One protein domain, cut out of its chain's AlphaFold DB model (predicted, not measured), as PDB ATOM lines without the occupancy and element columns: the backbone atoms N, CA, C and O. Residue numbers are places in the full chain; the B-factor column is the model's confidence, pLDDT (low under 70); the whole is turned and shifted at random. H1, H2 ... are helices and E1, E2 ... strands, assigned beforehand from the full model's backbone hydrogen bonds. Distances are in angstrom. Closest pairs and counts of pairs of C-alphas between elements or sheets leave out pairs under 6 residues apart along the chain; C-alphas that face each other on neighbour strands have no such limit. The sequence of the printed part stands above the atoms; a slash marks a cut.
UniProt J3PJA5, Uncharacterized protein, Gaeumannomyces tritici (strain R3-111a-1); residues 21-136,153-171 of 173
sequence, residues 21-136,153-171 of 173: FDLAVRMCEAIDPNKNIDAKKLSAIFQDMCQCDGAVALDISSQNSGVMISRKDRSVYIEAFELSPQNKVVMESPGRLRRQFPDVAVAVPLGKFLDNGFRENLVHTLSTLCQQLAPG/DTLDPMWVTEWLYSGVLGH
ATOM      1  N   PHE A  21      14.454 -52.264  32.344       93.00
ATOM      2  CA  PHE A  21      13.830 -52.768  33.562       93.00
ATOM      3  C   PHE A  21      13.715 -51.666  34.622       93.00
ATOM      4  O   PHE A  21      12.624 -51.444  35.141       93.00
ATOM      5  N   ASP A  22      14.795 -50.924  34.876       94.25
ATOM      6  CA  ASP A  22      14.809 -49.807  35.826       94.25
ATOM      7  C   ASP A  22      13.821 -48.708  35.415       94.25
ATOM      8  O   ASP A  22      13.096 -48.176  36.257       94.25
ATOM      9  N   LEU A  23      13.727 -48.411  34.114       95.31
ATOM     10  CA  LEU A  23      12.728 -47.495  33.559       95.31
ATOM     11  C   LEU A  23      11.298 -47.955  33.883       95.31
ATOM     12  O   LEU A  23      10.482 -47.153  34.337       95.31
ATOM     13  N   ALA A  24      10.993 -49.240  33.666       93.50
ATOM     14  CA  ALA A  24       9.673 -49.808  33.935       93.50
ATOM     15  C   ALA A  24       9.340 -49.825  35.435       93.50
ATOM     16  O   ALA A  24       8.203 -49.550  35.818       93.50
ATOM     17  N   VAL A  25      10.328 -50.102  36.292       95.69
ATOM     18  CA  VAL A  25      10.175 -50.013  37.750       95.69
ATOM     19  C   VAL A  25       9.853 -48.577  38.160       95.69
ATOM     20  O   VAL A  25       8.836 -48.353  38.811       95.69
ATOM     21  N   ARG A  26      10.639 -47.595  37.702       97.06
ATOM     22  CA  ARG A  26      10.425 -46.172  38.016       97.06
ATOM     23  C   ARG A  26       9.088 -45.647  37.503       97.06
ATOM     24  O   ARG A  26       8.468 -44.833  38.177       97.06
ATOM     25  N   MET A  27       8.614 -46.127  36.351       95.25
ATOM     26  CA  MET A  27       7.273 -45.811  35.841       95.25
ATOM     27  C   MET A  27       6.179 -46.253  36.828       95.25
ATOM     28  O   MET A  27       5.265 -45.486  37.121       95.25
ATOM     29  N   CYS A  28       6.285 -47.466  37.377       94.94
ATOM     30  CA  CYS A  28       5.355 -47.970  38.391       94.94
ATOM     31  C   CYS A  28       5.507 -47.255  39.743       94.94
ATOM     32  O   CYS A  28       4.524 -47.051  40.453       94.94
ATOM     33  N   GLU A  29       6.729 -46.883  40.119       96.06
ATOM     34  CA  GLU A  29       6.995 -46.160  41.362       96.06
ATOM     35  C   GLU A  29       6.497 -44.719  41.306       96.06
ATOM     36  O   GLU A  29       6.022 -44.217  42.315       96.06
ATOM     37  N   ALA A  30       6.551 -44.055  40.152       96.19
ATOM     38  CA  ALA A  30       6.171 -42.653  40.010       96.19
ATOM     39  C   ALA A  30       4.667 -42.384  40.188       96.19
ATOM     40  O   ALA A  30       4.278 -41.219  40.262       96.19
ATOM     41  N   ILE A  31       3.821 -43.419  40.259       95.50
ATOM     42  CA  ILE A  31       2.362 -43.274  40.312       95.50
ATOM     43  C   ILE A  31       1.745 -43.583  41.687       95.50
ATOM     44  O   ILE A  31       2.297 -44.305  42.531       95.50
ATOM     45  N   ASP A  32       0.569 -43.007  41.920       93.69
ATOM     46  CA  ASP A  32      -0.313 -43.272  43.053       93.69
ATOM     47  C   ASP A  32      -1.298 -44.433  42.746       93.69
ATOM     48  O   ASP A  32      -1.355 -44.929  41.614       93.69
ATOM     49  N   PRO A  33      -2.100 -44.905  43.723       93.06
ATOM     50  CA  PRO A  33      -3.089 -45.966  43.489       93.06
ATOM     51  C   PRO A  33      -4.161 -45.636  42.437       93.06
ATOM     52  O   PRO A  33      -4.786 -46.548  41.901       93.06
ATOM     53  N   ASN A  34      -4.369 -44.353  42.134       90.06
ATOM     54  CA  ASN A  34      -5.301 -43.875  41.115       90.06
ATOM     55  C   ASN A  34      -4.632 -43.719  39.738       90.06
ATOM     56  O   ASN A  34      -5.283 -43.249  38.807       90.06
ATOM     57  N   LYS A  35      -3.365 -44.140  39.595       88.56
ATOM     58  CA  LYS A  35      -2.529 -44.014  38.390       88.56
ATOM     59  C   LYS A  35      -2.191 -42.573  37.995       88.56
ATOM     60  O   LYS A  35      -1.801 -42.337  36.856       88.56
ATOM     61  N   ASN A  36      -2.293 -41.622  38.921       92.38
ATOM     62  CA  ASN A  36      -1.748 -40.281  38.720       92.38
ATOM     63  C   ASN A  36      -0.284 -40.242  39.145       92.38
ATOM     64  O   ASN A  36       0.146 -41.048  39.966       92.38
ATOM     65  N   ILE A  37       0.471 -39.259  38.658       95.62
ATOM     66  CA  ILE A  37       1.833 -39.014  39.142       95.62
ATOM     67  C   ILE A  37       1.804 -38.616  40.626       95.62
ATOM     68  O   ILE A  37       1.226 -37.589  40.993       95.62
ATOM     69  N   ASP A  38       2.506 -39.382  41.463       96.81
ATOM     70  CA  ASP A  38       2.816 -39.039  42.849       96.81
ATOM     71  C   ASP A  38       4.038 -38.112  42.878       96.81
ATOM     72  O   ASP A  38       5.182 -38.533  42.680       96.81
ATOM     73  N   ALA A  39       3.795 -36.829  43.153       95.75
ATOM     74  CA  ALA A  39       4.825 -35.793  43.158       95.75
ATOM     75  C   ALA A  39       6.006 -36.106  44.097       95.75
ATOM     76  O   ALA A  39       7.154 -35.793  43.779       95.75
ATOM     77  N   LYS A  40       5.760 -36.744  45.251       97.31
ATOM     78  CA  LYS A  40       6.831 -37.062  46.207       97.31
ATOM     79  C   LYS A  40       7.724 -38.169  45.665       97.31
ATOM     80  O   LYS A  40       8.946 -38.063  45.759       97.31
ATOM     81  N   LYS A  41       7.124 -39.207  45.082       97.88
ATOM     82  CA  LYS A  41       7.873 -40.318  44.483       97.88
ATOM     83  C   LYS A  41       8.630 -39.869  43.237       97.88
ATOM     84  O   LYS A  41       9.804 -40.195  43.103       97.88
ATOM     85  N   LEU A  42       8.017 -39.047  42.381       97.94
ATOM     86  CA  LEU A  42       8.701 -38.480  41.218       97.94
ATOM     87  C   LEU A  42       9.880 -37.581  41.623       97.94
ATOM     88  O   LEU A  42      10.954 -37.680  41.034       97.94
ATOM     89  N   SER A  43       9.720 -36.758  42.665       97.75
ATOM     90  CA  SER A  43      10.818 -35.950  43.210       97.75
ATOM     91  C   SER A  43      11.978 -36.819  43.716       97.75
ATOM     92  O   SER A  43      13.138 -36.537  43.417       97.75
ATOM     93  N   ALA A  44      11.681 -37.930  44.401       97.69
ATOM     94  CA  ALA A  44      12.701 -38.888  44.829       97.69
ATOM     95  C   ALA A  44      13.435 -39.535  43.639       97.69
ATOM     96  O   ALA A  44      14.660 -39.637  43.663       97.69
ATOM     97  N   ILE A  45      12.710 -39.901  42.575       97.75
ATOM     98  CA  ILE A  45      13.303 -40.423  41.333       97.75
ATOM     99  C   ILE A  45      14.226 -39.378  40.693       97.75
ATOM    100  O   ILE A  45      15.344 -39.705  40.297       97.75
ATOM    101  N   PHE A  46      13.812 -38.110  40.615       97.50
ATOM    102  CA  PHE A  46      14.676 -37.059  40.078       97.50
ATOM    103  C   PHE A  46      15.908 -36.806  40.947       97.50
ATOM    104  O   PHE A  46      16.989 -36.584  40.405       97.50
ATOM    105  N   GLN A  47      15.773 -36.874  42.272       96.56
ATOM    106  CA  GLN A  47      16.898 -36.740  43.193       96.56
ATOM    107  C   GLN A  47      17.929 -37.862  43.002       96.56
ATOM    108  O   GLN A  47      19.132 -37.596  43.032       96.56
ATOM    109  N   ASP A  48      17.479 -39.094  42.764       95.44
ATOM    110  CA  ASP A  48      18.348 -40.215  42.395       95.44
ATOM    111  C   ASP A  48      19.058 -39.954  41.053       95.44
ATOM    112  O   ASP A  48      20.286 -40.026  40.963       95.44
ATOM    113  N   MET A  49      18.313 -39.484  40.044       95.31
ATOM    114  CA  MET A  49      18.863 -39.086  38.741       95.31
ATOM    115  C   MET A  49      19.862 -37.921  38.818       95.31
ATOM    116  O   MET A  49      20.591 -37.674  37.860       95.31
ATOM    117  N   CYS A  50      19.951 -37.184  39.927       94.69
ATOM    118  CA  CYS A  50      21.013 -36.195  40.130       94.69
ATOM    119  C   CYS A  50      22.367 -36.827  40.465       94.69
ATOM    120  O   CYS A  50      23.403 -36.215  40.198       94.69
ATOM    121  N   GLN A  51      22.387 -38.055  40.982       92.81
ATOM    122  CA  GLN A  51      23.613 -38.752  41.377       92.81
ATOM    123  C   GLN A  51      24.160 -39.644  40.259       92.81
ATOM    124  O   GLN A  51      25.369 -39.675  40.036       92.81
ATOM    125  N   CYS A  52      23.284 -40.318  39.517       90.69
ATOM    126  CA  CYS A  52      23.656 -41.260  38.465       90.69
ATOM    127  C   CYS A  52      22.789 -41.098  37.210       90.69
ATOM    128  O   CYS A  52      21.742 -40.450  37.231       90.69
ATOM    129  N   ASP A  53      23.254 -41.676  36.102       92.06
ATOM    130  CA  ASP A  53      22.453 -41.784  34.885       92.06
ATOM    131  C   ASP A  53      21.257 -42.713  35.124       92.06
ATOM    132  O   ASP A  53      21.333 -43.687  35.873       92.06
ATOM    133  N   GLY A  54      20.139 -42.405  34.478       93.25
ATOM    134  CA  GLY A  54      18.883 -43.116  34.676       93.25
ATOM    135  C   GLY A  54      17.756 -42.461  33.895       93.25
ATOM    136  O   GLY A  54      17.944 -41.412  33.276       93.25
ATOM    137  N   ALA A  55      16.580 -43.079  33.909       96.31
ATOM    138  CA  ALA A  55      15.427 -42.569  33.183       96.31
ATOM    139  C   ALA A  55      14.109 -42.903  33.884       96.31
ATOM    140  O   ALA A  55      14.035 -43.856  34.654       96.31
ATOM    141  N   VAL A  56      13.069 -42.125  33.601       97.44
ATOM    142  CA  VAL A  56      11.686 -42.386  34.012       97.44
ATOM    143  C   VAL A  56      10.753 -42.118  32.834       97.44
ATOM    144  O   VAL A  56      10.957 -41.167  32.080       97.44
ATOM    145  N   ALA A  57       9.745 -42.970  32.665       96.56
ATOM    146  CA  ALA A  57       8.660 -42.772  31.716       96.56
ATOM    147  C   ALA A  57       7.372 -42.498  32.492       96.56
ATOM    148  O   ALA A  57       7.096 -43.154  33.495       96.56
ATOM    149  N   LEU A  58       6.605 -41.519  32.028       96.06
ATOM    150  CA  LEU A  58       5.394 -41.030  32.672       96.06
ATOM    151  C   LEU A  58       4.237 -41.077  31.677       96.06
ATOM    152  O   LEU A  58       4.383 -40.639  30.536       96.06
ATOM    153  N   ASP A  59       3.093 -41.582  32.126       93.62
ATOM    154  CA  ASP A  59       1.825 -41.496  31.402       93.62
ATOM    155  C   ASP A  59       1.072 -40.240  31.857       93.62
ATOM    156  O   ASP A  59       0.547 -40.180  32.970       93.62
ATOM    157  N   ILE A  60       1.040 -39.215  31.004       90.75
ATOM    158  CA  ILE A  60       0.251 -37.999  31.208       90.75
ATOM    159  C   ILE A  60      -1.136 -38.244  30.613       90.75
ATOM    160  O   ILE A  60      -1.506 -37.716  29.561       90.75
ATOM    161  N   SER A  61      -1.899 -39.095  31.297       83.44
ATOM    162  CA  SER A  61      -3.160 -39.656  30.801       83.44
ATOM    163  C   SER A  61      -4.192 -38.593  30.405       83.44
ATOM    164  O   SER A  61      -4.839 -38.716  29.363       83.44
ATOM    165  N   SER A  62      -4.284 -37.493  31.162       84.56
ATOM    166  CA  SER A  62      -5.165 -36.358  30.845       84.56
ATOM    167  C   SER A  62      -4.732 -35.539  29.623       84.56
ATOM    168  O   SER A  62      -5.412 -34.575  29.290       84.56
ATOM    169  N   GLN A  63      -3.620 -35.880  28.966       80.56
ATOM    170  CA  GLN A  63      -3.083 -35.186  27.789       80.56
ATOM    171  C   GLN A  63      -2.712 -36.147  26.648       80.56
ATOM    172  O   GLN A  63      -2.049 -35.723  25.709       80.56
ATOM    173  N   ASN A  64      -3.088 -37.436  26.711       86.12
ATOM    174  CA  ASN A  64      -2.708 -38.435  25.694       86.12
ATOM    175  C   ASN A  64      -1.193 -38.417  25.375       86.12
ATOM    176  O   ASN A  64      -0.767 -38.633  24.240       86.12
ATOM    177  N   SER A  65      -0.355 -38.139  26.375       89.69
ATOM    178  CA  SER A  65       1.080 -37.965  26.167       89.69
ATOM    179  C   SER A  65       1.873 -38.874  27.088       89.69
ATOM    180  O   SER A  65       1.682 -38.876  28.298       89.69
ATOM    181  N   GLY A  66       2.831 -39.594  26.522       93.50
ATOM    182  CA  GLY A  66       3.949 -40.154  27.256       93.50
ATOM    183  C   GLY A  66       5.035 -39.096  27.387       93.50
ATOM    184  O   GLY A  66       5.278 -38.352  26.438       93.50
ATOM    185  N   VAL A  67       5.690 -39.023  28.541       95.44
ATOM    186  CA  VAL A  67       6.893 -38.205  28.733       95.44
ATOM    187  C   VAL A  67       8.012 -39.101  29.238       95.44
ATOM    188  O   VAL A  67       7.885 -39.720  30.292       95.44
ATOM    189  N   MET A  68       9.113 -39.170  28.495       96.25
ATOM    190  CA  MET A  68      10.330 -39.855  28.914       96.25
ATOM    191  C   MET A  68      11.373 -38.823  29.324       96.25
ATOM    192  O   MET A  68      11.681 -37.903  28.571       96.25
ATOM    193  N   ILE A  69      11.917 -38.979  30.527       97.12
ATOM    194  CA  ILE A  69      12.982 -38.134  31.061       97.12
ATOM    195  C   ILE A  69      14.186 -39.030  31.271       97.12
ATOM    196  O   ILE A  69      14.126 -39.949  32.085       97.12
ATOM    197  N   SER A  70      15.275 -38.782  30.552       96.56
ATOM    198  CA  SER A  70      16.498 -39.572  30.657       96.56
ATOM    199  C   SER A  70      17.706 -38.682  30.894       96.56
ATOM    200  O   SER A  70      17.898 -37.662  30.238       96.56
ATOM    201  N   ARG A  71      18.547 -39.057  31.852       94.81
ATOM    202  CA  ARG A  71      19.853 -38.442  32.044       94.81
ATOM    203  C   ARG A  71      20.890 -39.237  31.271       94.81
ATOM    204  O   ARG A  71      20.984 -40.453  31.428       94.81
ATOM    205  N   LYS A  72      21.704 -38.523  30.501       89.00
ATOM    206  CA  LYS A  72      22.891 -39.071  29.860       89.00
ATOM    207  C   LYS A  72      24.003 -38.031  29.878       89.00
ATOM    208  O   LYS A  72      23.827 -36.909  29.396       89.00
ATOM    209  N   ASP A  73      25.154 -38.419  30.415       86.12
ATOM    210  CA  ASP A  73      26.340 -37.572  30.532       86.12
ATOM    211  C   ASP A  73      26.063 -36.268  31.315       86.12
ATOM    212  O   ASP A  73      25.883 -36.271  32.534       86.12
ATOM    213  N   ARG A  74      26.058 -35.124  30.617       92.00
ATOM    214  CA  ARG A  74      25.876 -33.775  31.182       92.00
ATOM    215  C   ARG A  74      24.539 -33.146  30.798       92.00
ATOM    216  O   ARG A  74      24.377 -31.932  30.941       92.00
ATOM    217  N   SER A  75      23.593 -33.957  30.339       95.25
ATOM    218  CA  SER A  75      22.289 -33.494  29.879       95.25
ATOM    219  C   SER A  75      21.169 -34.397  30.376       95.25
ATOM    220  O   SER A  75      21.336 -35.606  30.547       95.25
ATOM    221  N   VAL A  76      20.010 -33.787  30.588       96.88
ATOM    222  CA  VAL A  76      18.743 -34.474  30.807       96.88
ATOM    223  C   VAL A  76      17.862 -34.215  29.597       96.88
ATOM    224  O   VAL A  76      17.580 -33.068  29.267       96.88
ATOM    225  N   TYR A  77      17.466 -35.279  28.918       95.69
ATOM    226  CA  TYR A  77      16.569 -35.247  27.776       95.69
ATOM    227  C   TYR A  77      15.147 -35.442  28.274       95.69
ATOM    228  O   TYR A  77      14.889 -36.355  29.058       95.69
ATOM    229  N   ILE A  78      14.244 -34.574  27.834       95.69
ATOM    230  CA  ILE A  78      12.814 -34.688  28.093       95.69
ATOM    231  C   ILE A  78      12.123 -34.807  26.740       95.69
ATOM    232  O   ILE A  78      12.223 -33.906  25.908       95.69
ATOM    233  N   GLU A  79      11.459 -35.931  26.523       94.12
ATOM    234  CA  GLU A  79      10.887 -36.333  25.241       94.12
ATOM    235  C   GLU A  79       9.395 -36.623  25.421       94.12
ATOM    236  O   GLU A  79       9.023 -37.435  26.270       94.12
ATOM    237  N   ALA A  80       8.540 -35.966  24.638       91.62
ATOM    238  CA  ALA A  80       7.095 -36.184  24.636       91.62
ATOM    239  C   ALA A  80       6.648 -37.009  23.425       91.62
ATOM    240  O   ALA A  80       7.160 -36.849  22.314       91.62
ATOM    241  N   PHE A  81       5.671 -37.881  23.658       90.94
ATOM    242  CA  PHE A  81       5.129 -38.825  22.687       90.94
ATOM    243  C   PHE A  81       3.604 -38.810  22.760       90.94
ATOM    244  O   PHE A  81       3.044 -39.147  23.798       90.94
ATOM    245  N   GLU A  82       2.916 -38.520  21.665       88.81
ATOM    246  CA  GLU A  82       1.480 -38.740  21.546       88.81
ATOM    247  C   GLU A  82       1.201 -40.253  21.656       88.81
ATOM    248  O   GLU A  82       1.684 -41.059  20.854       88.81
ATOM    249  N   LEU A  83       0.408 -40.690  22.633       86.12
ATOM    250  CA  LEU A  83       0.196 -42.124  22.874       86.12
ATOM    251  C   LEU A  83      -0.734 -42.733  21.824       86.12
ATOM    252  O   LEU A  83      -0.439 -43.785  21.250       86.12
ATOM    253  N   SER A  84      -1.813 -42.033  21.488       84.56
ATOM    254  CA  SER A  84      -2.787 -42.474  20.492       84.56
ATOM    255  C   SER A  84      -3.160 -41.357  19.514       84.56
ATOM    256  O   SER A  84      -3.316 -40.218  19.933       84.56
ATOM    257  N   PRO A  85      -3.284 -41.649  18.207       78.62
ATOM    258  CA  PRO A  85      -3.698 -40.649  17.229       78.62
ATOM    259  C   PRO A  85      -5.191 -40.331  17.382       78.62
ATOM    260  O   PRO A  85      -5.980 -41.203  17.754       78.62
ATOM    261  N   GLN A  86      -5.598 -39.113  17.025       75.81
ATOM    262  CA  GLN A  86      -7.016 -38.742  16.942       75.81
ATOM    263  C   GLN A  86      -7.760 -39.556  15.870       75.81
ATOM    264  O   GLN A  86      -7.231 -39.830  14.785       75.81
ATOM    265  N   ASN A  87      -9.029 -39.876  16.133       75.56
ATOM    266  CA  ASN A  87      -9.888 -40.661  15.245       75.56
ATOM    267  C   ASN A  87      -9.987 -40.037  13.853       75.56
ATOM    268  O   ASN A  87      -9.932 -40.746  12.851       75.56
ATOM    269  N   LYS A  88     -10.087 -38.706  13.774       75.31
ATOM    270  CA  LYS A  88     -10.136 -37.985  12.497       75.31
ATOM    271  C   LYS A  88      -8.924 -38.299  11.615       75.31
ATOM    272  O   LYS A  88      -9.095 -38.646  10.450       75.31
ATOM    273  N   VAL A  89      -7.717 -38.249  12.180       75.75
ATOM    274  CA  VAL A  89      -6.465 -38.509  11.450       75.75
ATOM    275  C   VAL A  89      -6.401 -39.959  10.971       75.75
ATOM    276  O   VAL A  89      -5.936 -40.230   9.865       75.75
ATOM    277  N   VAL A  90      -6.907 -40.897  11.777       81.69
ATOM    278  CA  VAL A  90      -7.010 -42.311  11.390       81.69
ATOM    279  C   VAL A  90      -7.986 -42.487  10.223       81.69
ATOM    280  O   VAL A  90      -7.642 -43.137   9.239       81.69
ATOM    281  N   MET A  91      -9.177 -41.893  10.313       83.06
ATOM    282  CA  MET A  91     -10.246 -42.049   9.319       83.06
ATOM    283  C   MET A  91      -9.952 -41.339   7.992       83.06
ATOM    284  O   MET A  91     -10.400 -41.798   6.944       83.06
ATOM    285  N   GLU A  92      -9.205 -40.234   8.021       84.00
ATOM    286  CA  GLU A  92      -8.813 -39.472   6.827       84.00
ATOM    287  C   GLU A  92      -7.557 -40.035   6.145       84.00
ATOM    288  O   GLU A  92      -7.241 -39.636   5.022       84.00
ATOM    289  N   SER A  93      -6.832 -40.964   6.783       79.94
ATOM    290  CA  SER A  93      -5.616 -41.527   6.201       79.94
ATOM    291  C   SER A  93      -5.953 -42.434   5.006       79.94
ATOM    292  O   SER A  93      -6.574 -43.481   5.186       79.94
ATOM    293  N   PRO A  94      -5.495 -42.120   3.777       78.44
ATOM    294  CA  PRO A  94      -5.775 -42.939   2.592       78.44
ATOM    295  C   PRO A  94      -4.978 -44.259   2.570       78.44
ATOM    296  O   PRO A  94      -5.003 -44.988   1.579       78.44
ATOM    297  N   GLY A  95      -4.224 -44.562   3.633       83.75
ATOM    298  CA  GLY A  95      -3.340 -45.716   3.724       83.75
ATOM    299  C   GLY A  95      -2.716 -45.860   5.113       83.75
ATOM    300  O   GLY A  95      -3.379 -45.708   6.132       83.75
ATOM    301  N   ARG A  96      -1.421 -46.199   5.172       85.81
ATOM    302  CA  ARG A  96      -0.717 -46.383   6.451       85.81
ATOM    303  C   ARG A  96      -0.554 -45.045   7.176       85.81
ATOM    304  O   ARG A  96       0.121 -44.155   6.659       85.81
ATOM    305  N   LEU A  97      -1.056 -44.972   8.408       85.62
ATOM    306  CA  LEU A  97      -0.797 -43.856   9.311       85.62
ATOM    307  C   LEU A  97       0.712 -43.710   9.560       85.62
ATOM    308  O   LEU A  97       1.383 -44.664   9.962       85.62
ATOM    309  N   ARG A  98       1.249 -42.514   9.313       84.19
ATOM    310  CA  ARG A  98       2.632 -42.154   9.642       84.19
ATOM    311  C   ARG A  98       2.621 -41.293  10.894       84.19
ATOM    312  O   ARG A  98       1.890 -40.312  10.941       84.19
ATOM    313  N   ARG A  99       3.434 -41.668  11.878       84.44
ATOM    314  CA  ARG A  99       3.653 -40.918  13.120       84.44
ATOM    315  C   ARG A  99       5.150 -40.679  13.278       84.44
ATOM    316  O   ARG A  99       5.946 -41.499  12.812       84.44
ATOM    317  N   GLN A 100       5.509 -39.562  13.889       82.56
ATOM    318  CA  GLN A 100       6.885 -39.212  14.212       82.56
ATOM    319  C   GLN A 100       7.048 -39.291  15.724       82.56
ATOM    320  O   GLN A 100       6.132 -38.948  16.453       82.56
ATOM    321  N   PHE A 101       8.190 -39.797  16.184       85.12
ATOM    322  CA  PHE A 101       8.481 -39.905  17.608       85.12
ATOM    323  C   PHE A 101       9.952 -39.567  17.882       85.12
ATOM    324  O   PHE A 101      10.807 -39.988  17.093       85.12
ATOM    325  N   PRO A 102      10.253 -38.885  19.001       88.25
ATOM    326  CA  PRO A 102       9.290 -38.135  19.821       88.25
ATOM    327  C   PRO A 102       8.660 -36.974  19.029       88.25
ATOM    328  O   PRO A 102       9.219 -36.544  18.018       88.25
ATOM    329  N   ASP A 103       7.505 -36.477  19.475       82.94
ATOM    330  CA  ASP A 103       6.880 -35.283  18.881       82.94
ATOM    331  C   ASP A 103       7.701 -34.034  19.207       82.94
ATOM    332  O   ASP A 103       7.923 -33.165  18.363       82.94
ATOM    333  N   VAL A 104       8.192 -33.970  20.447       85.38
ATOM    334  CA  VAL A 104       9.053 -32.901  20.952       85.38
ATOM    335  C   VAL A 104      10.122 -33.504  21.843       85.38
ATOM    336  O   VAL A 104       9.835 -34.363  22.675       85.38
ATOM    337  N   ALA A 105      11.351 -33.020  21.699       90.06
ATOM    338  CA  ALA A 105      12.465 -33.370  22.564       90.06
ATOM    339  C   ALA A 105      13.248 -32.115  22.938       90.06
ATOM    340  O   ALA A 105      13.571 -31.296  22.076       90.06
ATOM    341  N   VAL A 106      13.582 -31.982  24.218       90.88
ATOM    342  CA  VAL A 106      14.412 -30.889  24.734       90.88
ATOM    343  C   VAL A 106      15.564 -31.451  25.555       90.88
ATOM    344  O   VAL A 106      15.407 -32.434  26.278       90.88
ATOM    345  N   ALA A 107      16.732 -30.820  25.450       93.56
ATOM    346  CA  ALA A 107      17.905 -31.164  26.243       93.56
ATOM    347  C   ALA A 107      18.153 -30.068  27.283       93.56
ATOM    348  O   ALA A 107      18.411 -28.913  26.948       93.56
ATOM    349  N   VAL A 108      18.094 -30.440  28.555       93.31
ATOM    350  CA  VAL A 108      18.350 -29.569  29.700       93.31
ATOM    351  C   VAL A 108      19.781 -29.812  30.184       93.31
ATOM    352  O   VAL A 108      20.146 -30.965  30.434       93.31
ATOM    353  N   PRO A 109      20.620 -28.775  30.352       95.31
ATOM    354  CA  PRO A 109      21.934 -28.945  30.966       95.31
ATOM    355  C   PRO A 109      21.810 -29.541  32.370       95.31
ATOM    356  O   PRO A 109      20.980 -29.091  33.162       95.31
ATOM    357  N   LEU A 110      22.671 -30.501  32.724       95.38
ATOM    358  CA  LEU A 110      22.626 -31.155  34.038       95.38
ATOM    359  C   LEU A 110      22.688 -30.134  35.183       95.38
ATOM    360  O   LEU A 110      21.976 -30.291  36.162       95.38
ATOM    361  N   GLY A 111      23.450 -29.043  35.034       95.81
ATOM    362  CA  GLY A 111      23.492 -27.959  36.024       95.81
ATOM    363  C   GLY A 111      22.121 -27.338  36.329       95.81
ATOM    364  O   GLY A 111      21.829 -27.077  37.490       95.81
ATOM    365  N   LYS A 112      21.252 -27.177  35.318       94.19
ATOM    366  CA  LYS A 112      19.873 -26.690  35.493       94.19
ATOM    367  C   LYS A 112      18.982 -27.754  36.135       94.19
ATOM    368  O   LYS A 112      18.175 -27.432  36.990       94.19
ATOM    369  N   PHE A 113      19.164 -29.027  35.787       95.38
ATOM    370  CA  PHE A 113      18.439 -30.127  36.436       95.38
ATOM    371  C   PHE A 113      18.869 -30.365  37.899       95.38
ATOM    372  O   PHE A 113      18.106 -30.884  38.711       95.38
ATOM    373  N   LEU A 114      20.101 -29.995  38.259       95.44
ATOM    374  CA  LEU A 114      20.584 -30.050  39.638       95.44
ATOM    375  C   LEU A 114      19.944 -28.977  40.529       95.44
ATOM    376  O   LEU A 114      19.910 -29.172  41.748       95.44
ATOM    377  N   ASP A 115      19.401 -27.908  39.945       96.69
ATOM    378  CA  ASP A 115      18.646 -26.897  40.676       96.69
ATOM    379  C   ASP A 115      17.343 -27.479  41.242       96.69
ATOM    380  O   ASP A 115      16.543 -28.101  40.540       96.69
ATOM    381  N   ASN A 116      17.135 -27.281  42.543       95.44
ATOM    382  CA  ASN A 116      15.978 -27.845  43.228       95.44
ATOM    383  C   ASN A 116      14.669 -27.175  42.787       95.44
ATOM    384  O   ASN A 116      13.678 -27.873  42.594       95.44
ATOM    385  N   GLY A 117      14.675 -25.856  42.568       93.56
ATOM    386  CA  GLY A 117      13.487 -25.118  42.133       93.56
ATOM    387  C   GLY A 117      13.015 -25.555  40.747       93.56
ATOM    388  O   GLY A 117      11.821 -25.755  40.526       93.56
ATOM    389  N   PHE A 118      13.954 -25.795  39.829       94.19
ATOM    390  CA  PHE A 118      13.661 -26.366  38.519       94.19
ATOM    391  C   PHE A 118      13.004 -27.746  38.636       94.19
ATOM    392  O   PHE A 118      11.967 -27.977  38.012       94.19
ATOM    393  N   ARG A 119      13.558 -28.658  39.451       95.50
ATOM    394  CA  ARG A 119      12.964 -29.992  39.651       95.50
ATOM    395  C   ARG A 119      11.588 -29.925  40.302       95.50
ATOM    396  O   ARG A 119      10.691 -30.640  39.870       95.50
ATOM    397  N   GLU A 120      11.402 -29.080  41.309       95.12
ATOM    398  CA  GLU A 120      10.107 -28.896  41.974       95.12
ATOM    399  C   GLU A 120       9.042 -28.389  40.998       95.12
ATOM    400  O   GLU A 120       7.939 -28.935  40.959       95.12
ATOM    401  N   ASN A 121       9.383 -27.412  40.154       92.69
ATOM    402  CA  ASN A 121       8.493 -26.913  39.107       92.69
ATOM    403  C   ASN A 121       8.181 -27.998  38.059       92.69
ATOM    404  O   ASN A 121       7.023 -28.192  37.687       92.69
ATOM    405  N   LEU A 122       9.196 -28.754  37.635       94.06
ATOM    406  CA  LEU A 122       9.042 -29.871  36.705       94.06
ATOM    407  C   LEU A 122       8.072 -30.931  37.248       94.06
ATOM    408  O   LEU A 122       7.127 -31.312  36.560       94.06
ATOM    409  N   VAL A 123       8.275 -31.370  38.494       96.00
ATOM    410  CA  VAL A 123       7.386 -32.319  39.183       96.00
ATOM    411  C   VAL A 123       5.976 -31.755  39.280       96.00
ATOM    412  O   VAL A 123       5.026 -32.429  38.888       96.00
ATOM    413  N   HIS A 124       5.839 -30.524  39.778       92.94
ATOM    414  CA  HIS A 124       4.546 -29.872  39.934       92.94
ATOM    415  C   HIS A 124       3.791 -29.834  38.603       92.94
ATOM    416  O   HIS A 124       2.658 -30.299  38.530       92.94
ATOM    417  N   THR A 125       4.437 -29.360  37.536       90.75
ATOM    418  CA  THR A 125       3.802 -29.225  36.224       90.75
ATOM    419  C   THR A 125       3.377 -30.572  35.647       90.75
ATOM    420  O   THR A 125       2.238 -30.705  35.206       90.75
ATOM    421  N   LEU A 126       4.239 -31.594  35.698       93.12
ATOM    422  CA  LEU A 126       3.897 -32.936  35.209       93.12
ATOM    423  C   LEU A 126       2.738 -33.553  36.004       93.12
ATOM    424  O   LEU A 126       1.807 -34.096  35.411       93.12
ATOM    425  N   SER A 127       2.743 -33.420  37.334       92.12
ATOM    426  CA  SER A 127       1.636 -33.868  38.185       92.12
ATOM    427  C   SER A 127       0.333 -33.125  37.880       92.12
ATOM    428  O   SER A 127      -0.720 -33.757  37.806       92.12
ATOM    429  N   THR A 128       0.386 -31.808  37.657       89.06
ATOM    430  CA  THR A 128      -0.784 -31.009  37.275       89.06
ATOM    431  C   THR A 128      -1.332 -31.437  35.916       89.06
ATOM    432  O   THR A 128      -2.522 -31.725  35.820       89.06
ATOM    433  N   LEU A 129      -0.483 -31.549  34.889       87.44
ATOM    434  CA  LEU A 129      -0.891 -31.974  33.545       87.44
ATOM    435  C   LEU A 129      -1.441 -33.405  33.526       87.44
ATOM    436  O   LEU A 129      -2.327 -33.709  32.734       87.44
ATOM    437  N   CYS A 130      -0.960 -34.282  34.410       88.56
ATOM    438  CA  CYS A 130      -1.495 -35.635  34.545       88.56
ATOM    439  C   CYS A 130      -2.925 -35.641  35.107       88.56
ATOM    440  O   CYS A 130      -3.733 -36.473  34.698       88.56
ATOM    441  N   GLN A 131      -3.249 -34.733  36.032       83.62
ATOM    442  CA  GLN A 131      -4.533 -34.717  36.748       83.62
ATOM    443  C   GLN A 131      -5.582 -33.799  36.112       83.62
ATOM    444  O   GLN A 131      -6.780 -33.998  36.314       83.62
ATOM    445  N   GLN A 132      -5.153 -32.761  35.394       77.44
ATOM    446  CA  GLN A 132      -6.042 -31.730  34.873       77.44
ATOM    447  C   GLN A 132      -6.224 -31.864  33.364       77.44
ATOM    448  O   GLN A 132      -5.272 -31.886  32.585       77.44
ATOM    449  N   LEU A 133      -7.489 -31.878  32.946       62.69
ATOM    450  CA  LEU A 133      -7.864 -31.627  31.562       62.69
ATOM    451  C   LEU A 133      -7.579 -30.162  31.243       62.69
ATOM    452  O   LEU A 133      -8.280 -29.262  31.708       62.69
ATOM    453  N   ALA A 134      -6.546 -29.925  30.446       59.12
ATOM    454  CA  ALA A 134      -6.239 -28.588  29.988       59.12
ATOM    455  C   ALA A 134      -7.317 -28.095  28.990       59.12
ATOM    456  O   ALA A 134      -7.720 -28.852  28.094       59.12
ATOM    457  N   PRO A 135      -7.825 -26.856  29.127       57.62
ATOM    458  CA  PRO A 135      -8.851 -26.315  28.240       57.62
ATOM    459  C   PRO A 135      -8.447 -26.409  26.761       57.62
ATOM    460  O   PRO A 135      -7.297 -26.165  26.408       57.62
ATOM    461  N   GLY A 136      -9.393 -26.754  25.885       55.69
ATOM    462  CA  GLY A 136      -9.161 -26.790  24.433       55.69
ATOM    463  C   GLY A 136      -8.460 -28.042  23.887       55.69
ATOM    464  O   GLY A 136      -8.276 -28.124  22.681       55.69
ATOM    465  N   ASP A 153     -13.166 -38.926  21.284       50.31
ATOM    466  CA  ASP A 153     -11.910 -38.716  20.557       50.31
ATOM    467  C   ASP A 153     -10.756 -38.449  21.525       50.31
ATOM    468  O   ASP A 153     -10.948 -38.036  22.671       50.31
ATOM    469  N   THR A 154      -9.552 -38.736  21.062       54.78
ATOM    470  CA  THR A 154      -8.339 -38.637  21.858       54.78
ATOM    471  C   THR A 154      -7.967 -37.171  22.109       54.78
ATOM    472  O   THR A 154      -8.116 -36.324  21.230       54.78
ATOM    473  N   LEU A 155      -7.467 -36.868  23.312       57.88
ATOM    474  CA  LEU A 155      -7.000 -35.527  23.675       57.88
ATOM    475  C   LEU A 155      -5.759 -35.120  22.867       57.88
ATOM    476  O   LEU A 155      -4.890 -35.943  22.578       57.88
ATOM    477  N   ASP A 156      -5.683 -33.840  22.522       58.16
ATOM    478  CA  ASP A 156      -4.505 -33.229  21.907       58.16
ATOM    479  C   ASP A 156      -3.389 -33.039  22.963       58.16
ATOM    480  O   ASP A 156      -3.662 -32.430  24.006       58.16
ATOM    481  N   PRO A 157      -2.148 -33.523  22.731       59.88
ATOM    482  CA  PRO A 157      -1.031 -33.371  23.667       59.88
ATOM    483  C   PRO A 157      -0.465 -31.943  23.748       59.88
ATOM    484  O   PRO A 157       0.524 -31.730  24.457       59.88
ATOM    485  N   MET A 158      -1.074 -30.970  23.053       69.81
ATOM    486  CA  MET A 158      -0.615 -29.587  22.885       69.81
ATOM    487  C   MET A 158       0.013 -28.970  24.138       69.81
ATOM    488  O   MET A 158       1.080 -28.375  24.036       69.81
ATOM    489  N   TRP A 159      -0.572 -29.131  25.329       67.69
ATOM    490  CA  TRP A 159      -0.031 -28.502  26.542       67.69
ATOM    491  C   TRP A 159       1.252 -29.142  27.054       67.69
ATOM    492  O   TRP A 159       2.096 -28.432  27.593       67.69
ATOM    493  N   VAL A 160       1.441 -30.449  26.861       67.94
ATOM    494  CA  VAL A 160       2.717 -31.105  27.176       67.94
ATOM    495  C   VAL A 160       3.787 -30.610  26.207       67.94
ATOM    496  O   VAL A 160       4.881 -30.239  26.633       67.94
ATOM    497  N   THR A 161       3.461 -30.523  24.916       64.12
ATOM    498  CA  THR A 161       4.395 -30.041  23.893       64.12
ATOM    499  C   THR A 161       4.712 -28.547  24.028       64.12
ATOM    500  O   THR A 161       5.879 -28.167  23.954       64.12
ATOM    501  N   GLU A 162       3.722 -27.689  24.297       67.56
ATOM    502  CA  GLU A 162       3.927 -26.249  24.496       67.56
ATOM    503  C   GLU A 162       4.683 -25.958  25.788       67.56
ATOM    504  O   GLU A 162       5.568 -25.100  25.796       67.56
ATOM    505  N   TRP A 163       4.390 -26.671  26.879       73.44
ATOM    506  CA  TRP A 163       5.130 -26.500  28.125       73.44
ATOM    507  C   TRP A 163       6.603 -26.907  27.966       73.44
ATOM    508  O   TRP A 163       7.486 -26.215  28.480       73.44
ATOM    509  N   LEU A 164       6.904 -27.961  27.199       67.69
ATOM    510  CA  LEU A 164       8.291 -28.322  26.892       67.69
ATOM    511  C   LEU A 164       9.022 -27.214  26.123       67.69
ATOM    512  O   LEU A 164      10.155 -26.875  26.467       67.69
ATOM    513  N   TYR A 165       8.378 -26.608  25.123       60.66
ATOM    514  CA  TYR A 165       8.989 -25.524  24.351       60.66
ATOM    515  C   TYR A 165       9.101 -24.202  25.121       60.66
ATOM    516  O   TYR A 165      10.112 -23.519  25.005       60.66
ATOM    517  N   SER A 166       8.092 -23.819  25.901       64.81
ATOM    518  CA  SER A 166       8.023 -22.494  26.539       64.81
ATOM    519  C   SER A 166       8.478 -22.489  28.001       64.81
ATOM    520  O   SER A 166       9.204 -21.592  28.414       64.81
ATOM    521  N   GLY A 167       8.111 -23.500  28.788       61.28
ATOM    522  CA  GLY A 167       8.421 -23.578  30.217       61.28
ATOM    523  C   GLY A 167       9.821 -24.119  30.506       61.28
ATOM    524  O   GLY A 167      10.529 -23.590  31.362       61.28
ATOM    525  N   VAL A 168      10.254 -25.157  29.780       66.62
ATOM    526  CA  VAL A 168      11.567 -25.789  30.017       66.62
ATOM    527  C   VAL A 168      12.705 -25.025  29.336       66.62
ATOM    528  O   VAL A 168      13.757 -24.817  29.957       66.62
ATOM    529  N   LEU A 169      12.499 -24.572  28.095       58.94
ATOM    530  CA  LEU A 169      13.497 -23.817  27.326       58.94
ATOM    531  C   LEU A 169      13.398 -22.292  27.516       58.94
ATOM    532  O   LEU A 169      14.422 -21.623  27.467       58.94
ATOM    533  N   GLY A 170      12.215 -21.729  27.788       49.94
ATOM    534  CA  GLY A 170      11.996 -20.272  27.805       49.94
ATOM    535  C   GLY A 170      12.470 -19.520  29.053       49.94
ATOM    536  O   GLY A 170      12.335 -18.305  29.107       49.94
ATOM    537  N   HIS A 171      13.060 -20.194  30.046       47.03
ATOM    538  CA  HIS A 171      13.635 -19.532  31.230       47.03
ATOM    539  C   HIS A 171      15.078 -19.019  31.009       47.03
ATOM    540  O   HIS A 171      15.844 -18.886  31.965       47.03
TER     541      HIS A 171
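Overview. This is residues 21 to 136 and 153 to 171 of the 173 residues of an uncharacterized protein of Gaeumannomyces tritici (strain R3-111a-1) (UniProt J3PJA5). A twisted slab of four antiparallel strands has the helices H2, H5 and H6 over one face, while the other face is bare of named helices. H1 sits beside the slab's edge at E1, H4 is at one end of E4, and between E3 and E4 the chain runs out into a long arm with the short H3 near its tip, where residues 91 to 96 stick out. The 135 printed residues hold six named helices and four named strands, along the chain H1 H2 E1 E2 E3 H3 E4 H4 H5 H6, with the sheet order E1 - E2 - E3 - E4; the class is mixed, helices and strands. The whole is compact, with a radius of gyration of the C-alphas of 15.2 A, yet elongated in outline through that arm, with spans of 49 by 32 by 31 A.

Arrangement. H1, residues 21 to 29, stands at the level of the sheet, at a height of 1.9 A, beside its edge strand E1, residues 54 to 60; their closest C-alphas are those of Leu 23 and Val 56, 5.2 A apart. H1 and H2, residues 39 to 49, form a helical hairpin and only just touch, with 3 pairs of C-alphas within 8 A, the closest those of Glu 29 and Lys 41 at 6.7 A; they run opposite ways at a shallow tilt of 26 degrees. H2 lies over E1 at a height over the sheet of 10.1 A and runs along the strands, at 15 degrees to E1 on the local plane. E1, E2, residues 65 to 72, and E3, residues 75 to 82, make a meander, each strand the antiparallel neighbour of the one before. N 58 and O 67, 2.8 A apart, are within hydrogen-bond range between E1 and E2, as are N 68 and O 79, 2.8 A apart, between E2 and E3. H3, residues 87 to 92, is not on the sheet and touches no helix. The other edge strand, E4, residues 104 to 109, is the antiparallel neighbour of E3, with N 78 and O 106 at 2.9 A. H4, residues 110 to 114, only grazes the sheet with its residues 110 to 113. H5, residues 116 to 131, touches H2, with the C-alphas of Ala 39 and Val 123 closest at 5.9 A; they run opposite ways at a steep tilt of 46 degrees. H6, residues 158 to 168, is on the same face as H2, at a height over the sheet of 9.0 A, and runs along the strands, at 5 degrees to E3 on the local plane. H5 and H6 are close but not clearly touching, the closest C-alphas being those of Leu 129 and Val 160 at 7.4 A. Every O i to N i+4 pair is within hydrogen-bond range in H1, H2, H3, H4 and H5, and 6 of 7 are in H6.

Along the chain. H1 begins at C-alpha 21, (13.830, -52.768, 33.562), and measures 12.3 A; H2 measures 15.1 A. E1 measures 19.6 A, E2 22.1 A and E3 23.0 A, which begins at C-alpha 75, (22.289, -33.494, 29.879). After the short H3, E4 measures 16.8 A. After the five residues of H4, H5 measures 22.6 A. H6 measures 14.6 A and ends at C-alpha 168, (11.567, -25.789, 30.017).

Size, cuts and confidence. The two C-alphas farthest apart are those of Gln 51 and Pro 94, at 48.8 A. Residues 137 to 152 are not printed, and C-alphas 136 and 153 are 12.8 A apart across the cut. Of the links that are printed whole, H3 to E4 is long, with 11 residues. Mean pLDDT of the printed part is 86.0, and it is under 70 in residues 133 to 136, 153 to 162 and 164 to 171.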